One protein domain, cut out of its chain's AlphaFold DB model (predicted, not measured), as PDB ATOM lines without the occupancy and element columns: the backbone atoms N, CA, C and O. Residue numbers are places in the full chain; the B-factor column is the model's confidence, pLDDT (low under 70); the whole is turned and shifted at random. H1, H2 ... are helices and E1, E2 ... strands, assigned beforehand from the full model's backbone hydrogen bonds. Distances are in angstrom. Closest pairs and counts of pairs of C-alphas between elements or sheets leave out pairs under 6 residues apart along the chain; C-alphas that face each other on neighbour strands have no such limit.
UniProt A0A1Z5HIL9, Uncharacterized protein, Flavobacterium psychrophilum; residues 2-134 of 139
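AT A GLANCE: This is residues 2 to 134 of the 139 residues of an uncharacterized protein of Flavobacterium psychrophilum (UniProt A0A1Z5HIL9). Two small antiparallel sheets, the pair E1 and E2 and the three strands E3, E4 and E5, sit edge to edge with E2 near E5; H2 packs on E1 and E2, and H4 reaches both E2 and E5. From this body a free arm, residues 2 to 21 with H1, sticks out, while H3 and the loop of residues 44 to 56 make a lobe at the far end of the longest axis. The printed part has 133 residues, with four named helices and five named strands in the order H1 H2 E1 H3 E2 H4 E3 E4 E5, a mixed class. The larger sheet has the order E3, E4, E5. The whole is loose, with a radius of gyration of the C-alphas of 19.8 A and spans of 68 by 46 by 27 A.

IN THESE COORDINATES: H1, residues 2 to 17, begins with C-alpha 2 at (120.172, -78.746, 197.553) and is 23.5 A long. H2 is residues 25 to 33, and E1 residues 38 to 43. H3, residues 57 to 65, begins with C-alpha 57 at (139.965, -28.223, 165.865). E2 is residues 69 to 74, and H4, residues 81 to 94, measures 20.2 A. E3, residues 101 to 108, bends by 66 degrees at residue 104. E4, residues 111 to 119, is 26.7 A long. E5, residues 124 to 133, is 27.1 A long and ends with C-alpha 133 at (111.951, -19.916, 184.926).

HOW THE PARTS SIT: E3, E4 and E5 form a meander, each strand the antiparallel neighbour of the one before, through two hairpins. N 103 and O 115 are 2.9 A apart between E3 and E4, and N 114 and O 130 are 2.8 A apart between E4 and E5, both within hydrogen-bond range. H4 only grazes this sheet, with its residues 84 to 92; its closest C-alphas to E5 are those of Arg 88 and Asn 132, 7.3 A. E2 and E5 are near each other, with 8 pairs of C-alphas within 10 A. E1 and E2 are antiparallel at 160 degrees, with N 41 and O 71 at 2.9 A. The closest C-alphas of H2 and E1 are those of Thr 33 and Ala 40, 5.6 A. H2 and H4 are close but not clearly touching, with the C-alphas of Leu 25 and Ile 94 at 6.6 A. H1 is apart from H2, and H3 from H4. Every O i to N i+4 pair is within hydrogen-bond range in H2, H3 and H4, and 10 of 12 are in H1.

THE WHOLE: The C-alphas farthest apart are those of Val 2 and Ala 53, 68.9 A. Without residues 2 to 21, the body spans 47 by 30 by 27 A. The printed part has no cut, and its one long link is E1 to H3, 13 residues. The mean pLDDT of the printed part is 84.9; residues 2 to 6, 8, 11 to 22, 109 and 134 are under 70.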
ATOM      1  N   VAL A   2     121.060 -79.655 196.783       59.31
ATOM      2  CA  VAL A   2     120.172 -78.746 197.553       59.31
ATOM      3  C   VAL A   2     120.873 -77.497 198.130       59.31
ATOM      4  O   VAL A   2     120.272 -76.428 198.189       59.31
ATOM      5  N   LYS A   3     122.156 -77.594 198.509       56.53
ATOM      6  CA  LYS A   3     122.946 -76.451 199.017       56.53
ATOM      7  C   LYS A   3     123.270 -75.407 197.938       56.53
ATOM      8  O   LYS A   3     123.200 -74.218 198.215       56.53
ATOM      9  N   ILE A   4     123.552 -75.851 196.710       65.75
ATOM     10  CA  ILE A   4     123.793 -74.974 195.549       65.75
ATOM     11  C   ILE A   4     122.500 -74.275 195.131       65.75
ATOM     12  O   ILE A   4     122.519 -73.080 194.866       65.75
ATOM     13  N   VAL A   5     121.367 -74.985 195.171       69.31
ATOM     14  CA  VAL A   5     120.046 -74.393 194.906       69.31
ATOM     15  C   VAL A   5     119.699 -73.333 195.955       69.31
ATOM     16  O   VAL A   5     119.265 -72.246 195.596       69.31
ATOM     17  N   ARG A   6     119.961 -73.587 197.247       68.31
ATOM     18  CA  ARG A   6     119.763 -72.587 198.317       68.31
ATOM     19  C   ARG A   6     120.668 -71.358 198.162       68.31
ATOM     20  O   ARG A   6     120.212 -70.251 198.426       68.31
ATOM     21  N   PHE A   7     121.912 -71.541 197.719       72.31
ATOM     22  CA  PHE A   7     122.842 -70.436 197.466       72.31
ATOM     23  C   PHE A   7     122.420 -69.594 196.248       72.31
ATOM     24  O   PHE A   7     122.362 -68.372 196.343       72.31
ATOM     25  N   LEU A   8     122.028 -70.241 195.145       69.19
ATOM     26  CA  LEU A   8     121.503 -69.575 193.946       69.19
ATOM     27  C   LEU A   8     120.225 -68.779 194.238       69.19
ATOM     28  O   LEU A   8     120.134 -67.624 193.835       69.19
ATOM     29  N   VAL A   9     119.286 -69.358 194.996       73.44
ATOM     30  CA  VAL A   9     118.050 -68.676 195.419       73.44
ATOM     31  C   VAL A   9     118.358 -67.466 196.316       73.44
ATOM     32  O   VAL A   9     117.745 -66.409 196.159       73.44
ATOM     33  N   GLY A  10     119.347 -67.585 197.208       71.75
ATOM     34  CA  GLY A  10     119.818 -66.477 198.045       71.75
ATOM     35  C   GLY A  10     120.427 -65.324 197.238       71.75
ATOM     36  O   GLY A  10     120.069 -64.168 197.461       71.75
ATOM     37  N   CYS A  11     121.284 -65.623 196.255       67.06
ATOM     38  CA  CYS A  11     121.867 -64.612 195.365       67.06
ATOM     39  C   CYS A  11     120.809 -63.906 194.507       67.06
ATOM     40  O   CYS A  11     120.874 -62.689 194.350       67.06
ATOM     41  N   THR A  12     119.801 -64.626 194.002       65.31
ATOM     42  CA  THR A  12     118.706 -64.000 193.242       65.31
ATOM     43  C   THR A  12     117.843 -63.071 194.094       65.31
ATOM     44  O   THR A  12     117.436 -62.027 193.598       65.31
ATOM     45  N   LEU A  13     117.605 -63.385 195.376       61.78
ATOM     46  CA  LEU A  13     116.883 -62.475 196.275       61.78
ATOM     47  C   LEU A  13     117.704 -61.221 196.611       61.78
ATOM     48  O   LEU A  13     117.140 -60.134 196.674       61.78
ATOM     49  N   ALA A  14     119.024 -61.344 196.787       60.75
ATOM     50  CA  ALA A  14     119.901 -60.206 197.078       60.75
ATOM     51  C   ALA A  14     119.966 -59.189 195.920       60.75
ATOM     52  O   ALA A  14     120.018 -57.983 196.160       60.75
ATOM     53  N   LEU A  15     119.885 -59.658 194.670       59.84
ATOM     54  CA  LEU A  15     119.842 -58.792 193.485       59.84
ATOM     55  C   LEU A  15     118.564 -57.935 193.415       59.84
ATOM     56  O   LEU A  15     118.606 -56.837 192.868       59.84
ATOM     57  N   LEU A  16     117.451 -58.381 194.013       57.06
ATOM     58  CA  LEU A  16     116.194 -57.619 194.045       57.06
ATOM     59  C   LEU A  16     116.230 -56.443 195.038       57.06
ATOM     60  O   LEU A  16     115.514 -55.466 194.842       57.06
ATOM     61  N   PHE A  17     117.084 -56.499 196.068       54.19
ATOM     62  CA  PHE A  17     117.245 -55.414 197.046       54.19
ATOM     63  C   PHE A  17     118.261 -54.344 196.623       54.19
ATOM     64  O   PHE A  17     118.298 -53.275 197.227       54.19
ATOM     65  N   SER A  18     119.069 -54.588 195.583       46.72
ATOM     66  CA  SER A  18     120.027 -53.585 195.083       46.72
ATOM     67  C   SER A  18     119.379 -52.521 194.192       46.72
ATOM     68  O   SER A  18     120.051 -51.583 193.756       46.72
ATOM     69  N   CYS A  19     118.079 -52.638 193.914       52.75
ATOM     70  CA  CYS A  19     117.325 -51.591 193.249       52.75
ATOM     71  C   CYS A  19     117.053 -50.473 194.263       52.75
ATOM     72  O   CYS A  19     116.025 -50.462 194.939       52.75
ATOM     73  N   LYS A  20     117.997 -49.536 194.402       56.03
ATOM     74  CA  LYS A  20     117.760 -48.308 195.161       56.03
ATOM     75  C   LYS A  20     116.563 -47.582 194.541       56.03
ATOM     76  O   LYS A  20     116.647 -47.078 193.426       56.03
ATOM     77  N   SER A  21     115.455 -47.512 195.272       60.31
ATOM     78  CA  SER A  21     114.233 -46.783 194.886       60.31
ATOM     79  C   SER A  21     114.391 -45.255 194.926       60.31
ATOM     80  O   SER A  21     113.395 -44.531 194.903       60.31
ATOM     81  N   GLU A  22     115.623 -44.759 195.024       68.00
ATOM     82  CA  GLU A  22     115.930 -43.336 195.075       68.00
ATOM     83  C   GLU A  22     115.534 -42.673 193.742       68.00
ATOM     84  O   GLU A  22     115.838 -43.200 192.665       68.00
ATOM     85  N   PRO A  23     114.848 -41.518 193.779       79.50
ATOM     86  CA  PRO A  23     114.550 -40.745 192.582       79.50
ATOM     87  C   PRO A  23     115.836 -40.421 191.806       79.50
ATOM     88  O   PRO A  23     116.755 -39.799 192.335       79.50
ATOM     89  N   SER A  24     115.910 -40.829 190.539       90.81
ATOM     90  CA  SER A  24     117.022 -40.501 189.642       90.81
ATOM     91  C   SER A  24     116.539 -39.669 188.460       90.81
ATOM     92  O   SER A  24     115.371 -39.746 188.068       90.81
ATOM     93  N   LEU A  25     117.442 -38.878 187.877       92.12
ATOM     94  CA  LEU A  25     117.137 -38.074 186.696       92.12
ATOM     95  C   LEU A  25     116.764 -38.958 185.512       92.12
ATOM     96  O   LEU A  25     115.799 -38.664 184.822       92.12
ATOM     97  N   GLN A  26     117.460 -40.079 185.336       89.62
ATOM     98  CA  GLN A  26     117.184 -41.036 184.267       89.62
ATOM     99  C   GLN A  26     115.781 -41.647 184.401       89.62
ATOM    100  O   GLN A  26     115.023 -41.663 183.434       89.62
ATOM    101  N   LYS A  27     115.388 -42.076 185.610       90.88
ATOM    102  CA  LYS A  27     114.035 -42.596 185.862       90.88
ATOM    103  C   LYS A  27     112.974 -41.524 185.621       90.88
ATOM    104  O   LYS A  27     112.000 -41.780 184.921       90.88
ATOM    105  N   TYR A  28     113.200 -40.316 186.139       93.56
ATOM    106  CA  TYR A  28     112.326 -39.170 185.894       93.56
ATOM    107  C   TYR A  28     112.183 -38.882 184.392       93.56
ATOM    108  O   TYR A  28     111.076 -38.684 183.903       93.56
ATOM    109  N   PHE A  29     113.283 -38.913 183.636       91.94
ATOM    110  CA  PHE A  29     113.277 -38.667 182.197       91.94
ATOM    111  C   PHE A  29     112.406 -39.689 181.456       91.94
ATOM    112  O   PHE A  29     111.546 -39.301 180.664       91.94
ATOM    113  N   VAL A  30     112.583 -40.983 181.749       91.56
ATOM    114  CA  VAL A  30     111.779 -42.068 181.163       91.56
ATOM    115  C   VAL A  30     110.297 -41.887 181.496       91.56
ATOM    116  O   VAL A  30     109.469 -41.860 180.590       91.56
ATOM    117  N   GLU A  31     109.959 -41.671 182.770       92.88
ATOM    118  CA  GLU A  31     108.568 -41.513 183.221       92.88
ATOM    119  C   GLU A  31     107.863 -40.299 182.597       92.88
ATOM    120  O   GLU A  31     106.659 -40.328 182.343       92.88
ATOM    121  N   LYS A  32     108.589 -39.202 182.364       94.69
ATOM    122  CA  LYS A  32     108.006 -37.957 181.841       94.69
ATOM    123  C   LYS A  32     108.030 -37.857 180.321       94.69
ATOM    124  O   LYS A  32     107.304 -37.025 179.783       94.69
ATOM    125  N   THR A  33     108.784 -38.706 179.626       91.69
ATOM    126  CA  THR A  33     108.833 -38.722 178.154       91.69
ATOM    127  C   THR A  33     107.459 -39.006 177.535       91.69
ATOM    128  O   THR A  33     107.102 -38.398 176.530       91.69
ATOM    129  N   GLU A  34     106.646 -39.859 178.162       90.12
ATOM    130  CA  GLU A  34     105.292 -40.190 177.687       90.12
ATOM    131  C   GLU A  34     104.217 -39.188 178.153       90.12
ATOM    132  O   GLU A  34     103.048 -39.273 177.769       90.12
ATOM    133  N   ASN A  35     104.582 -38.208 178.985       93.88
ATOM    134  CA  ASN A  35     103.631 -37.253 179.533       93.88
ATOM    135  C   ASN A  35     103.333 -36.120 178.534       93.88
ATOM    136  O   ASN A  35     104.220 -35.382 178.106       93.88
ATOM    137  N   LYS A  36     102.046 -35.909 178.230       94.00
ATOM    138  CA  LYS A  36     101.571 -34.883 177.284       94.00
ATOM    139  C   LYS A  36     101.945 -33.443 177.642       94.00
ATOM    140  O   LYS A  36     101.951 -32.600 176.746       94.00
ATOM    141  N   ASP A  37     102.215 -33.136 178.909       94.44
ATOM    142  CA  ASP A  37     102.655 -31.808 179.351       94.44
ATOM    143  C   ASP A  37     104.152 -31.586 179.109       94.44
ATOM    144  O   ASP A  37     104.626 -30.455 179.198       94.44
ATOM    145  N   PHE A  38     104.890 -32.623 178.720       95.25
ATOM    146  CA  PHE A  38     106.299 -32.538 178.383       95.25
ATOM    147  C   PHE A  38     106.536 -32.611 176.872       95.25
ATOM    148  O   PHE A  38     105.678 -32.990 176.068       95.25
ATOM    149  N   LEU A  39     107.712 -32.146 176.480       93.19
ATOM    150  CA  LEU A  39     108.270 -32.251 175.148       93.19
ATOM    151  C   LEU A  39     109.646 -32.892 175.296       93.19
ATOM    152  O   LEU A  39     110.554 -32.268 175.842       93.19
ATOM    153  N   ALA A  40     109.767 -34.137 174.844       93.31
ATOM    154  CA  ALA A  40     111.034 -34.844 174.759       93.31
ATOM    155  C   ALA A  40     111.616 -34.657 173.353       93.31
ATOM    156  O   ALA A  40     110.926 -34.894 172.360       93.31
ATOM    157  N   ILE A  41     112.857 -34.181 173.267       89.19
ATOM    158  CA  ILE A  41     113.562 -33.952 172.006       89.19
ATOM    159  C   ILE A  41     114.961 -34.529 172.111       89.19
ATOM    160  O   ILE A  41     115.698 -34.271 173.059       89.19
ATOM    161  N   ASP A  42     115.349 -35.230 171.059       89.31
ATOM    162  CA  ASP A  42     116.695 -35.730 170.877       89.31
ATOM    163  C   ASP A  42     117.480 -34.773 169.985       89.31
ATOM    164  O   ASP A  42     117.275 -34.713 168.769       89.31
ATOM    165  N   LEU A  43     118.383 -34.002 170.581       85.94
ATOM    166  CA  LEU A  43     119.220 -33.069 169.842       85.94
ATOM    167  C   LEU A  43     120.479 -33.776 169.352       85.94
ATOM    168  O   LEU A  43     121.258 -34.320 170.130       85.94
ATOM    169  N   THR A  44     120.691 -33.745 168.042       86.31
ATOM    170  CA  THR A  44     121.962 -34.145 167.426       86.31
ATOM    171  C   THR A  44     122.788 -32.897 167.121       86.31
ATOM    172  O   THR A  44     122.200 -31.831 166.905       86.31
ATOM    173  N   PRO A  45     124.127 -32.989 167.016       82.25
ATOM    174  CA  PRO A  45     124.957 -31.839 166.656       82.25
ATOM    175  C   PRO A  45     124.512 -31.135 165.371       82.25
ATOM    176  O   PRO A  45     124.627 -29.924 165.272       82.25
ATOM    177  N   LYS A  46     123.942 -31.868 164.404       81.44
ATOM    178  CA  LYS A  46     123.425 -31.300 163.147       81.44
ATOM    179  C   LYS A  46     122.220 -30.372 163.343       81.44
ATOM    180  O   LYS A  46     122.007 -29.489 162.522       81.44
ATOM    181  N   MET A  47     121.426 -30.591 164.393       84.06
ATOM    182  CA  MET A  47     120.290 -29.730 164.754       84.06
ATOM    183  C   MET A  47     120.754 -28.450 165.458       84.06
ATOM    184  O   MET A  47     120.063 -27.433 165.426       84.06
ATOM    185  N   LEU A  48     121.921 -28.496 166.104       78.62
ATOM    186  CA  LEU A  48     122.551 -27.334 166.705       78.62
ATOM    187  C   LEU A  48     123.208 -26.541 165.570       78.62
ATOM    188  O   LEU A  48     124.186 -26.990 164.980       78.62
ATOM    189  N   ASN A  49     122.662 -25.372 165.229       79.31
ATOM    190  CA  ASN A  49     123.166 -24.513 164.149       79.31
ATOM    191  C   ASN A  49     124.494 -23.824 164.536       79.31
ATOM    192  O   ASN A  49     124.592 -22.598 164.616       79.31
ATOM    193  N   ILE A  50     125.506 -24.625 164.863       83.38
ATOM    194  CA  ILE A  50     126.814 -24.188 165.332       83.38
ATOM    195  C   ILE A  50     127.652 -23.796 164.120       83.38
ATOM    196  O   ILE A  50     127.817 -24.558 163.166       83.38
ATOM    197  N   ASN A  51     128.217 -22.592 164.165       86.00
ATOM    198  CA  ASN A  51     129.122 -22.133 163.126       86.00
ATOM    199  C   ASN A  51     130.481 -22.835 163.264       86.00
ATOM    200  O   ASN A  51     131.361 -22.365 163.985       86.00
ATOM    201  N   ASN A  52     130.653 -23.934 162.528       82.62
ATOM    202  CA  ASN A  52     131.881 -24.732 162.514       82.62
ATOM    203  C   ASN A  52     133.143 -23.929 162.151       82.62
ATOM    204  O   ASN A  52     134.237 -24.308 162.563       82.62
ATOM    205  N   ALA A  53     133.018 -22.811 161.427       87.12
ATOM    206  CA  ALA A  53     134.157 -21.959 161.080       87.12
ATOM    207  C   ALA A  53     134.710 -21.169 162.280       87.12
ATOM    208  O   ALA A  53     135.819 -20.650 162.206       87.12
ATOM    209  N   LYS A  54     133.952 -21.070 163.380       90.75
ATOM    210  CA  LYS A  54     134.373 -20.397 164.621       90.75
ATOM    211  C   LYS A  54     134.952 -21.349 165.669       90.75
ATOM    212  O   LYS A  54     135.341 -20.886 166.735       90.75
ATOM    213  N   LEU A  55     134.968 -22.653 165.395       89.69
ATOM    214  CA  LEU A  55     135.459 -23.660 166.328       89.69
ATOM    215  C   LEU A  55     136.948 -23.935 166.098       89.69
ATOM    216  O   LEU A  55     137.394 -24.040 164.951       89.69
ATOM    217  N   THR A  56     137.698 -24.116 167.184       93.88
ATOM    218  CA  THR A  56     139.031 -24.734 167.132       93.88
ATOM    219  C   THR A  56     138.911 -26.200 166.716       93.88
ATOM    220  O   THR A  56     137.837 -26.799 166.804       93.88
ATOM    221  N   ASP A  57     140.009 -26.817 166.285       91.69
ATOM    222  CA  ASP A  57     139.965 -28.223 165.865       91.69
ATOM    223  C   ASP A  57     139.607 -29.161 167.025       91.69
ATOM    224  O   ASP A  57     138.765 -30.040 166.857       91.69
ATOM    225  N   SER A  58     140.100 -28.872 168.234       89.94
ATOM    226  CA  SER A  58     139.690 -29.580 169.454       89.94
ATOM    227  C   SER A  58     138.196 -29.429 169.767       89.94
ATOM    228  O   SER A  58     137.551 -30.382 170.196       89.94
ATOM    229  N   GLN A  59     137.603 -28.256 169.520       88.69
ATOM    230  CA  GLN A  59     136.167 -28.035 169.714       88.69
ATOM    231  C   GLN A  59     135.323 -28.765 168.665       88.69
ATOM    232  O   GLN A  59     134.238 -29.245 168.990       88.69
ATOM    233  N   LYS A  60     135.802 -28.867 167.418       88.44
ATOM    234  CA  LYS A  60     135.132 -29.654 166.371       88.44
ATOM    235  C   LYS A  60     135.144 -31.139 166.714       88.44
ATOM    236  O   LYS A  60     134.111 -31.784 166.588       88.44
ATOM    237  N   GLU A  61     136.280 -31.658 167.171       87.44
ATOM    238  CA  GLU A  61     136.419 -33.053 167.598       87.44
ATOM    239  C   GLU A  61     135.537 -33.371 168.814       87.44
ATOM    240  O   GLU A  61     134.806 -34.363 168.829       87.44
ATOM    241  N   ALA A  62     135.496 -32.474 169.802       84.62
ATOM    242  CA  ALA A  62     134.559 -32.594 170.911       84.62
ATOM    243  C   ALA A  62     133.102 -32.592 170.415       84.62
ATOM    244  O   ALA A  62     132.311 -33.440 170.823       84.62
ATOM    245  N   LEU A  63     132.740 -31.703 169.485       84.44
ATOM    246  CA  LEU A  63     131.384 -31.637 168.937       84.44
ATOM    247  C   LEU A  63     130.981 -32.912 168.177       84.44
ATOM    248  O   LEU A  63     129.823 -33.320 168.260       84.44
ATOM    249  N   THR A  64     131.903 -33.556 167.454       81.94
ATOM    250  CA  THR A  64     131.625 -34.814 166.736       81.94
ATOM    251  C   THR A  64     131.532 -36.024 167.662       81.94
ATOM    252  O   THR A  64     130.857 -36.994 167.309       81.94
ATOM    253  N   SER A  65     132.150 -35.970 168.846       83.31
ATOM    254  CA  SER A  65     132.033 -37.022 169.866       83.31
ATOM    255  C   SER A  65     130.617 -37.126 170.457       83.31
ATOM    256  O   SER A  65     130.159 -38.218 170.810       83.31
ATOM    257  N   PHE A  66     129.869 -36.017 170.489       78.38
ATOM    258  CA  PHE A  66     128.483 -36.008 170.949       78.38
ATOM    259  C   PHE A  66     127.554 -36.602 169.892       78.38
ATOM    260  O   PHE A  66     127.243 -35.980 168.881       78.38
ATOM    261  N   ARG A  67     127.027 -37.802 170.137       82.31
ATOM    262  CA  ARG A  67     126.049 -38.406 169.216       82.31
ATOM    263  C   ARG A  67     124.659 -37.793 169.348       82.31
ATOM    264  O   ARG A  67     123.992 -37.553 168.340       82.31
ATOM    265  N   LYS A  68     124.196 -37.607 170.584       83.06
ATOM    266  CA  LYS A  68     122.826 -37.204 170.901       83.06
ATOM    267  C   LYS A  68     122.750 -36.661 172.327       83.06
ATOM    268  O   LYS A  68     123.377 -37.215 173.223       83.06
ATOM    269  N   MET A  69     121.953 -35.618 172.515       86.12
ATOM    270  CA  MET A  69     121.600 -35.037 173.804       86.12
ATOM    271  C   MET A  69     120.093 -35.184 174.013       86.12
ATOM    272  O   MET A  69     119.310 -34.830 173.131       86.12
ATOM    273  N   ASN A  70     119.691 -35.712 175.165       89.50
ATOM    274  CA  ASN A  70     118.282 -35.887 175.502       89.50
ATOM    275  C   ASN A  70     117.779 -34.626 176.211       89.50
ATOM    276  O   ASN A  70     118.343 -34.219 177.226       89.50
ATOM    277  N   VAL A  71     116.723 -34.013 175.688       91.69
ATOM    278  CA  VAL A  71     116.106 -32.808 176.254       91.69
ATOM    279  C   VAL A  71     114.675 -33.119 176.649       91.69
ATOM    280  O   VAL A  71     113.924 -33.700 175.869       91.69
ATOM    281  N   LEU A  72     114.283 -32.692 177.846       94.69
ATOM    282  CA  LEU A  72     112.923 -32.820 178.352       94.69
ATOM    283  C   LEU A  72     112.443 -31.462 178.871       94.69
ATOM    284  O   LEU A  72     112.955 -30.948 179.863       94.69
ATOM    285  N   ALA A  73     111.443 -30.884 178.208       93.44
ATOM    286  CA  ALA A  73     110.918 -29.556 178.520       93.44
ATOM    287  C   ALA A  73     109.446 -29.607 178.953       93.44
ATOM    288  O   ALA A  73     108.613 -30.211 178.281       93.44
ATOM    289  N   PHE A  74     109.096 -28.920 180.044       94.50
ATOM    290  CA  PHE A  74     107.707 -28.790 180.497       94.50
ATOM    291  C   PHE A  74     106.973 -27.657 179.755       94.50
ATOM    292  O   PHE A  74     107.407 -26.500 179.761       94.50
ATOM    293  N   LYS A  75     105.816 -27.957 179.163       92.06
ATOM    294  CA  LYS A  75     104.968 -27.017 178.413       92.06
ATOM    295  C   LYS A  75     104.001 -26.300 179.357       92.06
ATOM    296  O   LYS A  75     102.860 -26.722 179.554       92.06
ATOM    297  N   VAL A  76     104.453 -25.188 179.937       90.06
ATOM    298  CA  VAL A  76     103.616 -24.365 180.828       90.06
ATOM    299  C   VAL A  76     102.452 -23.734 180.058       90.06
ATOM    300  O   VAL A  76     102.650 -23.051 179.055       90.06
ATOM    301  N   ASN A  77     101.243 -23.896 180.583       89.69
ATOM    302  CA  ASN A  77     100.023 -23.219 180.165       89.69
ATOM    303  C   ASN A  77      99.265 -22.685 181.394       89.69
ATOM    304  O   ASN A  77      99.714 -22.808 182.534       89.69
ATOM    305  N   GLU A  78      98.119 -22.046 181.181       89.56
ATOM    306  CA  GLU A  78      97.359 -21.424 182.271       89.56
ATOM    307  C   GLU A  78      96.817 -22.428 183.294       89.56
ATOM    308  O   GLU A  78      96.668 -22.075 184.463       89.56
ATOM    309  N   LYS A  79      96.582 -23.674 182.873       93.12
ATOM    310  CA  LYS A  79      95.944 -24.725 183.672       93.12
ATOM    311  C   LYS A  79      96.943 -25.570 184.467       93.12
ATOM    312  O   LYS A  79      96.548 -26.183 185.450       93.12
ATOM    313  N   ASN A  80      98.221 -25.601 184.076       93.06
ATOM    314  CA  ASN A  80      99.223 -26.506 184.656       93.06
ATOM    315  C   ASN A  80     100.364 -25.799 185.421       93.06
ATOM    316  O   ASN A  80     101.390 -26.411 185.710       93.06
ATOM    317  N   LYS A  81     100.187 -24.528 185.814       90.75
ATOM    318  CA  LYS A  81     101.190 -23.773 186.597       90.75
ATOM    319  C   LYS A  81     101.553 -24.446 187.926       90.75
ATOM    320  O   LYS A  81     102.724 -24.481 188.285       90.75
ATOM    321  N   ALA A  82     100.565 -25.001 188.632       92.81
ATOM    322  CA  ALA A  82     100.809 -25.737 189.872       92.81
ATOM    323  C   ALA A  82     101.634 -27.011 189.618       92.81
ATOM    324  O   ALA A  82     102.577 -27.287 190.355       92.81
ATOM    325  N   GLN A  83     101.345 -27.730 188.526       93.81
ATOM    326  CA  GLN A  83     102.128 -28.900 188.129       93.81
ATOM    327  C   GLN A  83     103.571 -28.516 187.798       93.81
ATOM    328  O   GLN A  83     104.489 -29.190 188.245       93.81
ATOM    329  N   PHE A  84     103.796 -27.404 187.094       92.31
ATOM    330  CA  PHE A  84     105.149 -26.905 186.841       92.31
ATOM    331  C   PHE A  84     105.939 -26.678 188.138       92.31
ATOM    332  O   PHE A  84     107.109 -27.046 188.220       92.31
ATOM    333  N   ASP A  85     105.313 -26.083 189.157       90.81
ATOM    334  CA  ASP A  85     105.968 -25.860 190.447       90.81
ATOM    335  C   ASP A  85     106.312 -27.182 191.160       90.81
ATOM    336  O   ASP A  85     107.382 -27.265 191.771       90.81
ATOM    337  N   ILE A  86     105.459 -28.208 191.032       93.50
ATOM    338  CA  ILE A  86     105.709 -29.569 191.535       93.50
ATOM    339  C   ILE A  86     106.889 -30.203 190.793       93.50
ATOM    340  O   ILE A  86     107.861 -30.592 191.431       93.50
ATOM    341  N   GLU A  87     106.857 -30.243 189.460       94.25
ATOM    342  CA  GLU A  87     107.915 -30.852 188.642       94.25
ATOM    343  C   GLU A  87     109.268 -30.161 188.871       94.25
ATOM    344  O   GLU A  87     110.290 -30.820 189.061       94.25
ATOM    345  N   ARG A  88     109.270 -28.823 188.968       92.19
ATOM    346  CA  ARG A  88     110.458 -28.045 189.345       92.19
ATOM    347  C   ARG A  88     111.000 -28.493 190.700       92.19
ATOM    348  O   ARG A  88     112.211 -28.667 190.842       92.19
ATOM    349  N   ALA A  89     110.140 -28.629 191.709       92.00
ATOM    350  CA  ALA A  89     110.553 -29.053 193.045       92.00
ATOM    351  C   ALA A  89     111.098 -30.487 193.034       92.00
ATOM    352  O   ALA A  89     112.134 -30.737 193.650       92.00
ATOM    353  N   THR A  90     110.470 -31.393 192.278       93.62
ATOM    354  CA  THR A  90     110.916 -32.778 192.100       93.62
ATOM    355  C   THR A  90     112.316 -32.845 191.494       93.62
ATOM    356  O   THR A  90     113.207 -33.411 192.122       93.62
ATOM    357  N   VAL A  91     112.559 -32.206 190.343       94.06
ATOM    358  CA  VAL A  91     113.890 -32.211 189.698       94.06
ATOM    359  C   VAL A  91     114.939 -31.551 190.590       94.06
ATOM    360  O   VAL A  91     116.034 -32.081 190.762       94.06
ATOM    361  N   THR A  92     114.588 -30.437 191.237       91.50
ATOM    362  CA  THR A  92     115.489 -29.765 192.185       91.50
ATOM    363  C   THR A  92     115.828 -30.663 193.376       91.50
ATOM    364  O   THR A  92     116.924 -30.562 193.910       91.50
ATOM    365  N   SER A  93     114.910 -31.529 193.812       92.75
ATOM    366  CA  SER A  93     115.172 -32.493 194.881       92.75
ATOM    367  C   SER A  93     116.053 -33.648 194.415       92.75
ATOM    368  O   SER A  93     116.918 -34.065 195.175       92.75
ATOM    369  N   ILE A  94     115.859 -34.146 193.189       93.81
ATOM    370  CA  ILE A  94     116.717 -35.182 192.594       93.81
ATOM    371  C   ILE A  94     118.162 -34.675 192.528       93.81
ATOM    372  O   ILE A  94     119.075 -35.352 192.981       93.81
ATOM    373  N   LEU A  95     118.356 -33.446 192.045       92.94
ATOM    374  CA  LEU A  95     119.666 -32.806 191.887       92.94
ATOM    375  C   LEU A  95     120.391 -32.463 193.202       92.94
ATOM    376  O   LEU A  95     121.486 -31.913 193.149       92.94
ATOM    377  N   LYS A  96     119.791 -32.730 194.371       92.56
ATOM    378  CA  LYS A  96     120.463 -32.594 195.677       92.56
ATOM    379  C   LYS A  96     121.233 -33.846 196.092       92.56
ATOM    380  O   LYS A  96     121.980 -33.773 197.059       92.56
ATOM    381  N   ASP A  97     121.004 -34.976 195.428       93.81
ATOM    382  CA  ASP A  97     121.777 -36.197 195.645       93.81
ATOM    383  C   ASP A  97     123.261 -35.932 195.334       93.81
ATOM    384  O   ASP A  97     123.583 -35.295 194.330       93.81
ATOM    385  N   GLU A  98     124.148 -36.412 196.207       92.06
ATOM    386  CA  GLU A  98     125.594 -36.164 196.162       92.06
ATOM    387  C   GLU A  98     126.250 -36.638 194.862       92.06
ATOM    388  O   GLU A  98     127.283 -36.100 194.464       92.06
ATOM    389  N   LYS A  99     125.641 -37.603 194.160       92.50
ATOM    390  CA  LYS A  99     126.155 -38.055 192.862       92.50
ATOM    391  C   LYS A  99     126.105 -36.972 191.783       92.50
ATOM    392  O   LYS A  99     126.872 -37.059 190.831       92.50
ATOM    393  N   TYR A 100     125.218 -35.979 191.906       94.12
ATOM    394  CA  TYR A 100     125.124 -34.856 190.969       94.12
ATOM    395  C   TYR A 100     126.001 -33.697 191.446       94.12
ATOM    396  O   TYR A 100     125.546 -32.743 192.082       94.12
ATOM    397  N   GLN A 101     127.278 -33.756 191.098       94.88
ATOM    398  CA  GLN A 101     128.269 -32.762 191.481       94.88
ATOM    399  C   GLN A 101     127.995 -31.440 190.751       94.88
ATOM    400  O   GLN A 101     128.003 -31.369 189.523       94.88
ATOM    401  N   GLN A 102     127.676 -30.379 191.499       94.12
ATOM    402  CA  GLN A 102     127.344 -29.067 190.937       94.12
ATOM    403  C   GLN A 102     128.614 -28.307 190.533       94.12
ATOM    404  O   GLN A 102     129.401 -27.927 191.395       94.12
ATOM    405  N   LEU A 103     128.750 -27.988 189.244       92.94
ATOM    406  CA  LEU A 103     129.844 -27.160 188.723       92.94
ATOM    407  C   LEU A 103     129.559 -25.673 188.911       92.94
ATOM    408  O   LEU A 103     130.392 -24.911 189.394       92.94
ATOM    409  N   MET A 104     128.366 -25.246 188.502       92.12
ATOM    410  CA  MET A 104     127.983 -23.839 188.522       92.12
ATOM    411  C   MET A 104     126.468 -23.693 188.622       92.12
ATOM    412  O   MET A 104     125.699 -24.505 188.101       92.12
ATOM    413  N   LYS A 105     126.029 -22.636 189.302       90.38
ATOM    414  CA  LYS A 105     124.618 -22.296 189.458       90.38
ATOM    415  C   LYS A 105     124.434 -20.792 189.374       90.38
ATOM    416  O   LYS A 105     125.090 -20.043 190.091       90.38
ATOM    417  N   PHE A 106     123.511 -20.368 188.521       91.06
ATOM    418  CA  PHE A 106     123.168 -18.965 188.308       91.06
ATOM    419  C   PHE A 106     121.687 -18.739 188.574       91.06
ATOM    420  O   PHE A 106     120.854 -19.608 188.313       91.06
ATOM    421  N   GLY A 107     121.356 -17.539 189.044       86.00
ATOM    422  CA  GLY A 107     119.988 -17.151 189.380       86.00
ATOM    423  C   GLY A 107     119.586 -17.521 190.807       86.00
ATOM    424  O   GLY A 107     120.400 -17.959 191.620       86.00
ATOM    425  N   SER A 108     118.315 -17.303 191.136       73.19
ATOM    426  CA  SER A 108     117.785 -17.507 192.481       73.19
ATOM    427  C   SER A 108     116.344 -18.009 192.444       73.19
ATOM    428  O   SER A 108     115.518 -17.554 191.649       73.19
ATOM    429  N   GLY A 109     116.038 -18.963 193.329       68.31
ATOM    430  CA  GLY A 109     114.691 -19.463 193.624       68.31
ATOM    431  C   GLY A 109     113.844 -19.850 192.404       68.31
ATOM    432  O   GLY A 109     113.785 -21.011 192.014       68.31
ATOM    433  N   ALA A 110     113.125 -18.868 191.858       70.00
ATOM    434  CA  ALA A 110     112.111 -18.999 190.815       70.00
ATOM    435  C   ALA A 110     112.644 -18.994 189.369       70.00
ATOM    436  O   ALA A 110     111.873 -19.291 188.446       70.00
ATOM    437  N   ALA A 111     113.904 -18.609 189.162       83.75
ATOM    438  CA  ALA A 111     114.563 -18.676 187.865       83.75
ATOM    439  C   ALA A 111     116.068 -18.881 188.037       83.75
ATOM    440  O   ALA A 111     116.722 -18.140 188.775       83.75
ATOM    441  N   GLY A 112     116.618 -19.858 187.330       89.94
ATOM    442  CA  GLY A 112     118.034 -20.159 187.387       89.94
ATOM    443  C   GLY A 112     118.434 -21.301 186.471       89.94
ATOM    444  O   GLY A 112     117.594 -22.008 185.913       89.94
ATOM    445  N   VAL A 113     119.744 -21.452 186.335       92.50
ATOM    446  CA  VAL A 113     120.383 -22.545 185.609       92.50
ATOM    447  C   VAL A 113     121.370 -23.209 186.552       92.50
ATOM    448  O   VAL A 113     122.135 -22.524 187.233       92.50
ATOM    449  N   GLN A 114     121.342 -24.532 186.602       92.56
ATOM    450  CA  GLN A 114     122.298 -25.363 187.315       92.56
ATOM    451  C   GLN A 114     122.975 -26.288 186.310       92.56
ATOM    452  O   GLN A 114     122.302 -26.929 185.504       92.56
ATOM    453  N   ILE A 115     124.299 -26.348 186.381       93.75
ATOM    454  CA  ILE A 115     125.114 -27.281 185.614       93.75
ATOM    455  C   ILE A 115     125.763 -28.234 186.611       93.75
ATOM    456  O   ILE A 115     126.399 -27.800 187.577       93.75
ATOM    457  N   SER A 116     125.571 -29.522 186.368       94.50
ATOM    458  CA  SER A 116     126.036 -30.611 187.217       94.50
ATOM    459  C   SER A 116     126.607 -31.742 186.369       94.50
ATOM    460  O   SER A 116     126.299 -31.847 185.183       94.50
ATOM    461  N   PHE A 117     127.399 -32.611 186.985       94.25
ATOM    462  CA  PHE A 117     127.863 -33.846 186.368       94.25
ATOM    463  C   PHE A 117     127.805 -35.025 187.343       94.25
ATOM    464  O   PHE A 117     127.687 -34.832 188.551       94.25
ATOM    465  N   VAL A 118     127.862 -36.238 186.805       93.25
ATOM    466  CA  VAL A 118     128.048 -37.496 187.540       93.25
ATOM    467  C   VAL A 118     129.342 -38.129 187.039       93.25
ATOM    468  O   VAL A 118     129.592 -38.109 185.833       93.25
ATOM    469  N   GLY A 119     130.151 -38.673 187.946       90.94
ATOM    470  CA  GLY A 119     131.428 -39.315 187.629       90.94
ATOM    471  C   GLY A 119     132.584 -38.708 188.419       90.94
ATOM    472  O   GLY A 119     132.405 -38.257 189.553       90.94
ATOM    473  N   THR A 120     133.773 -38.707 187.822       90.25
ATOM    474  CA  THR A 120     134.991 -38.101 188.373       90.25
ATOM    475  C   THR A 120     135.476 -36.957 187.487       90.25
ATOM    476  O   THR A 120     135.056 -36.832 186.337       90.25
ATOM    477  N   ASP A 121     136.399 -36.141 187.998       82.62
ATOM    478  CA  ASP A 121     136.986 -35.018 187.250       82.62
ATOM    479  C   ASP A 121     137.662 -35.458 185.936       82.62
ATOM    480  O   ASP A 121     137.743 -34.686 184.981       82.62
ATOM    481  N   GLU A 122     138.128 -36.709 185.874       84.38
ATOM    482  CA  GLU A 122     138.785 -37.295 184.702       84.38
ATOM    483  C   GLU A 122     137.817 -38.090 183.808       84.38
ATOM    484  O   GLU A 122     138.096 -38.284 182.626       84.38
ATOM    485  N   HIS A 123     136.689 -38.556 184.356       84.38
ATOM    486  CA  HIS A 123     135.717 -39.411 183.671       84.38
ATOM    487  C   HIS A 123     134.290 -38.968 184.008       84.38
ATOM    488  O   HIS A 123     133.713 -39.368 185.021       84.38
ATOM    489  N   ILE A 124     133.714 -38.139 183.135       85.75
ATOM    490  CA  ILE A 124     132.327 -37.682 183.254       85.75
ATOM    491  C   ILE A 124     131.398 -38.728 182.630       85.75
ATOM    492  O   ILE A 124     131.433 -38.945 181.419       85.75
ATOM    493  N   ASP A 125     130.534 -39.322 183.449       87.38
ATOM    494  CA  ASP A 125     129.523 -40.295 183.024       87.38
ATOM    495  C   ASP A 125     128.259 -39.602 182.489       87.38
ATOM    496  O   ASP A 125     127.675 -40.016 181.487       87.38
ATOM    497  N   GLU A 126     127.824 -38.530 183.161       88.12
ATOM    498  CA  GLU A 126     126.608 -37.787 182.816       88.12
ATOM    499  C   GLU A 126     126.842 -36.285 182.992       88.12
ATOM    500  O   GLU A 126     127.320 -35.846 184.035       88.12
ATOM    501  N   PHE A 127     126.474 -35.485 181.989       90.12
ATOM    502  CA  PHE A 127     126.468 -34.026 182.080       90.12
ATOM    503  C   PHE A 127     125.025 -33.524 182.073       90.12
ATOM    504  O   PHE A 127     124.261 -33.828 181.155       90.12
ATOM    505  N   ILE A 128     124.649 -32.751 183.090       93.38
ATOM    506  CA  ILE A 128     123.279 -32.292 183.307       93.38
ATOM    507  C   ILE A 128     123.230 -30.767 183.265       93.38
ATOM    508  O   ILE A 128     123.900 -30.079 184.036       93.38
ATOM    509  N   ILE A 129     122.354 -30.241 182.409       93.19
ATOM    510  CA  ILE A 129     121.960 -28.832 182.403       93.19
ATOM    511  C   ILE A 129     120.491 -28.760 182.814       93.19
ATOM    512  O   ILE A 129     119.618 -29.294 182.136       93.19
ATOM    513  N   TYR A 130     120.215 -28.087 183.926       93.81
ATOM    514  CA  TYR A 130     118.860 -27.855 184.412       93.81
ATOM    515  C   TYR A 130     118.548 -26.363 184.422       93.81
ATOM    516  O   TYR A 130     119.159 -25.591 185.162       93.81
ATOM    517  N   GLY A 131     117.568 -25.962 183.613       92.56
ATOM    518  CA  GLY A 131     117.046 -24.601 183.562       92.56
ATOM    519  C   GLY A 131     115.625 -24.517 184.109       92.56
ATOM    520  O   GLY A 131     114.768 -25.349 183.809       92.56
ATOM    521  N   ASN A 132     115.335 -23.474 184.884       87.06
ATOM    522  CA  ASN A 132     113.969 -23.143 185.260       87.06
ATOM    523  C   ASN A 132     113.696 -21.639 185.181       87.06
ATOM    524  O   ASN A 132     114.568 -20.793 185.370       87.06
ATOM    525  N   LYS A 133     112.440 -21.295 184.890       82.44
ATOM    526  CA  LYS A 133     111.951 -19.916 184.926       82.44
ATOM    527  C   LYS A 133     110.442 -19.918 185.140       82.44
ATOM    528  O   LYS A 133     109.700 -20.436 184.310       82.44
ATOM    529  N   LYS A 134     109.963 -19.269 186.211       63.84
ATOM    530  CA  LYS A 134     108.517 -19.107 186.506       63.84
ATOM    531  C   LYS A 134     107.703 -18.427 185.389       63.84
ATOM    532  O   LYS A 134     106.476 -18.454 185.426       63.84
TER     533      LYS A 134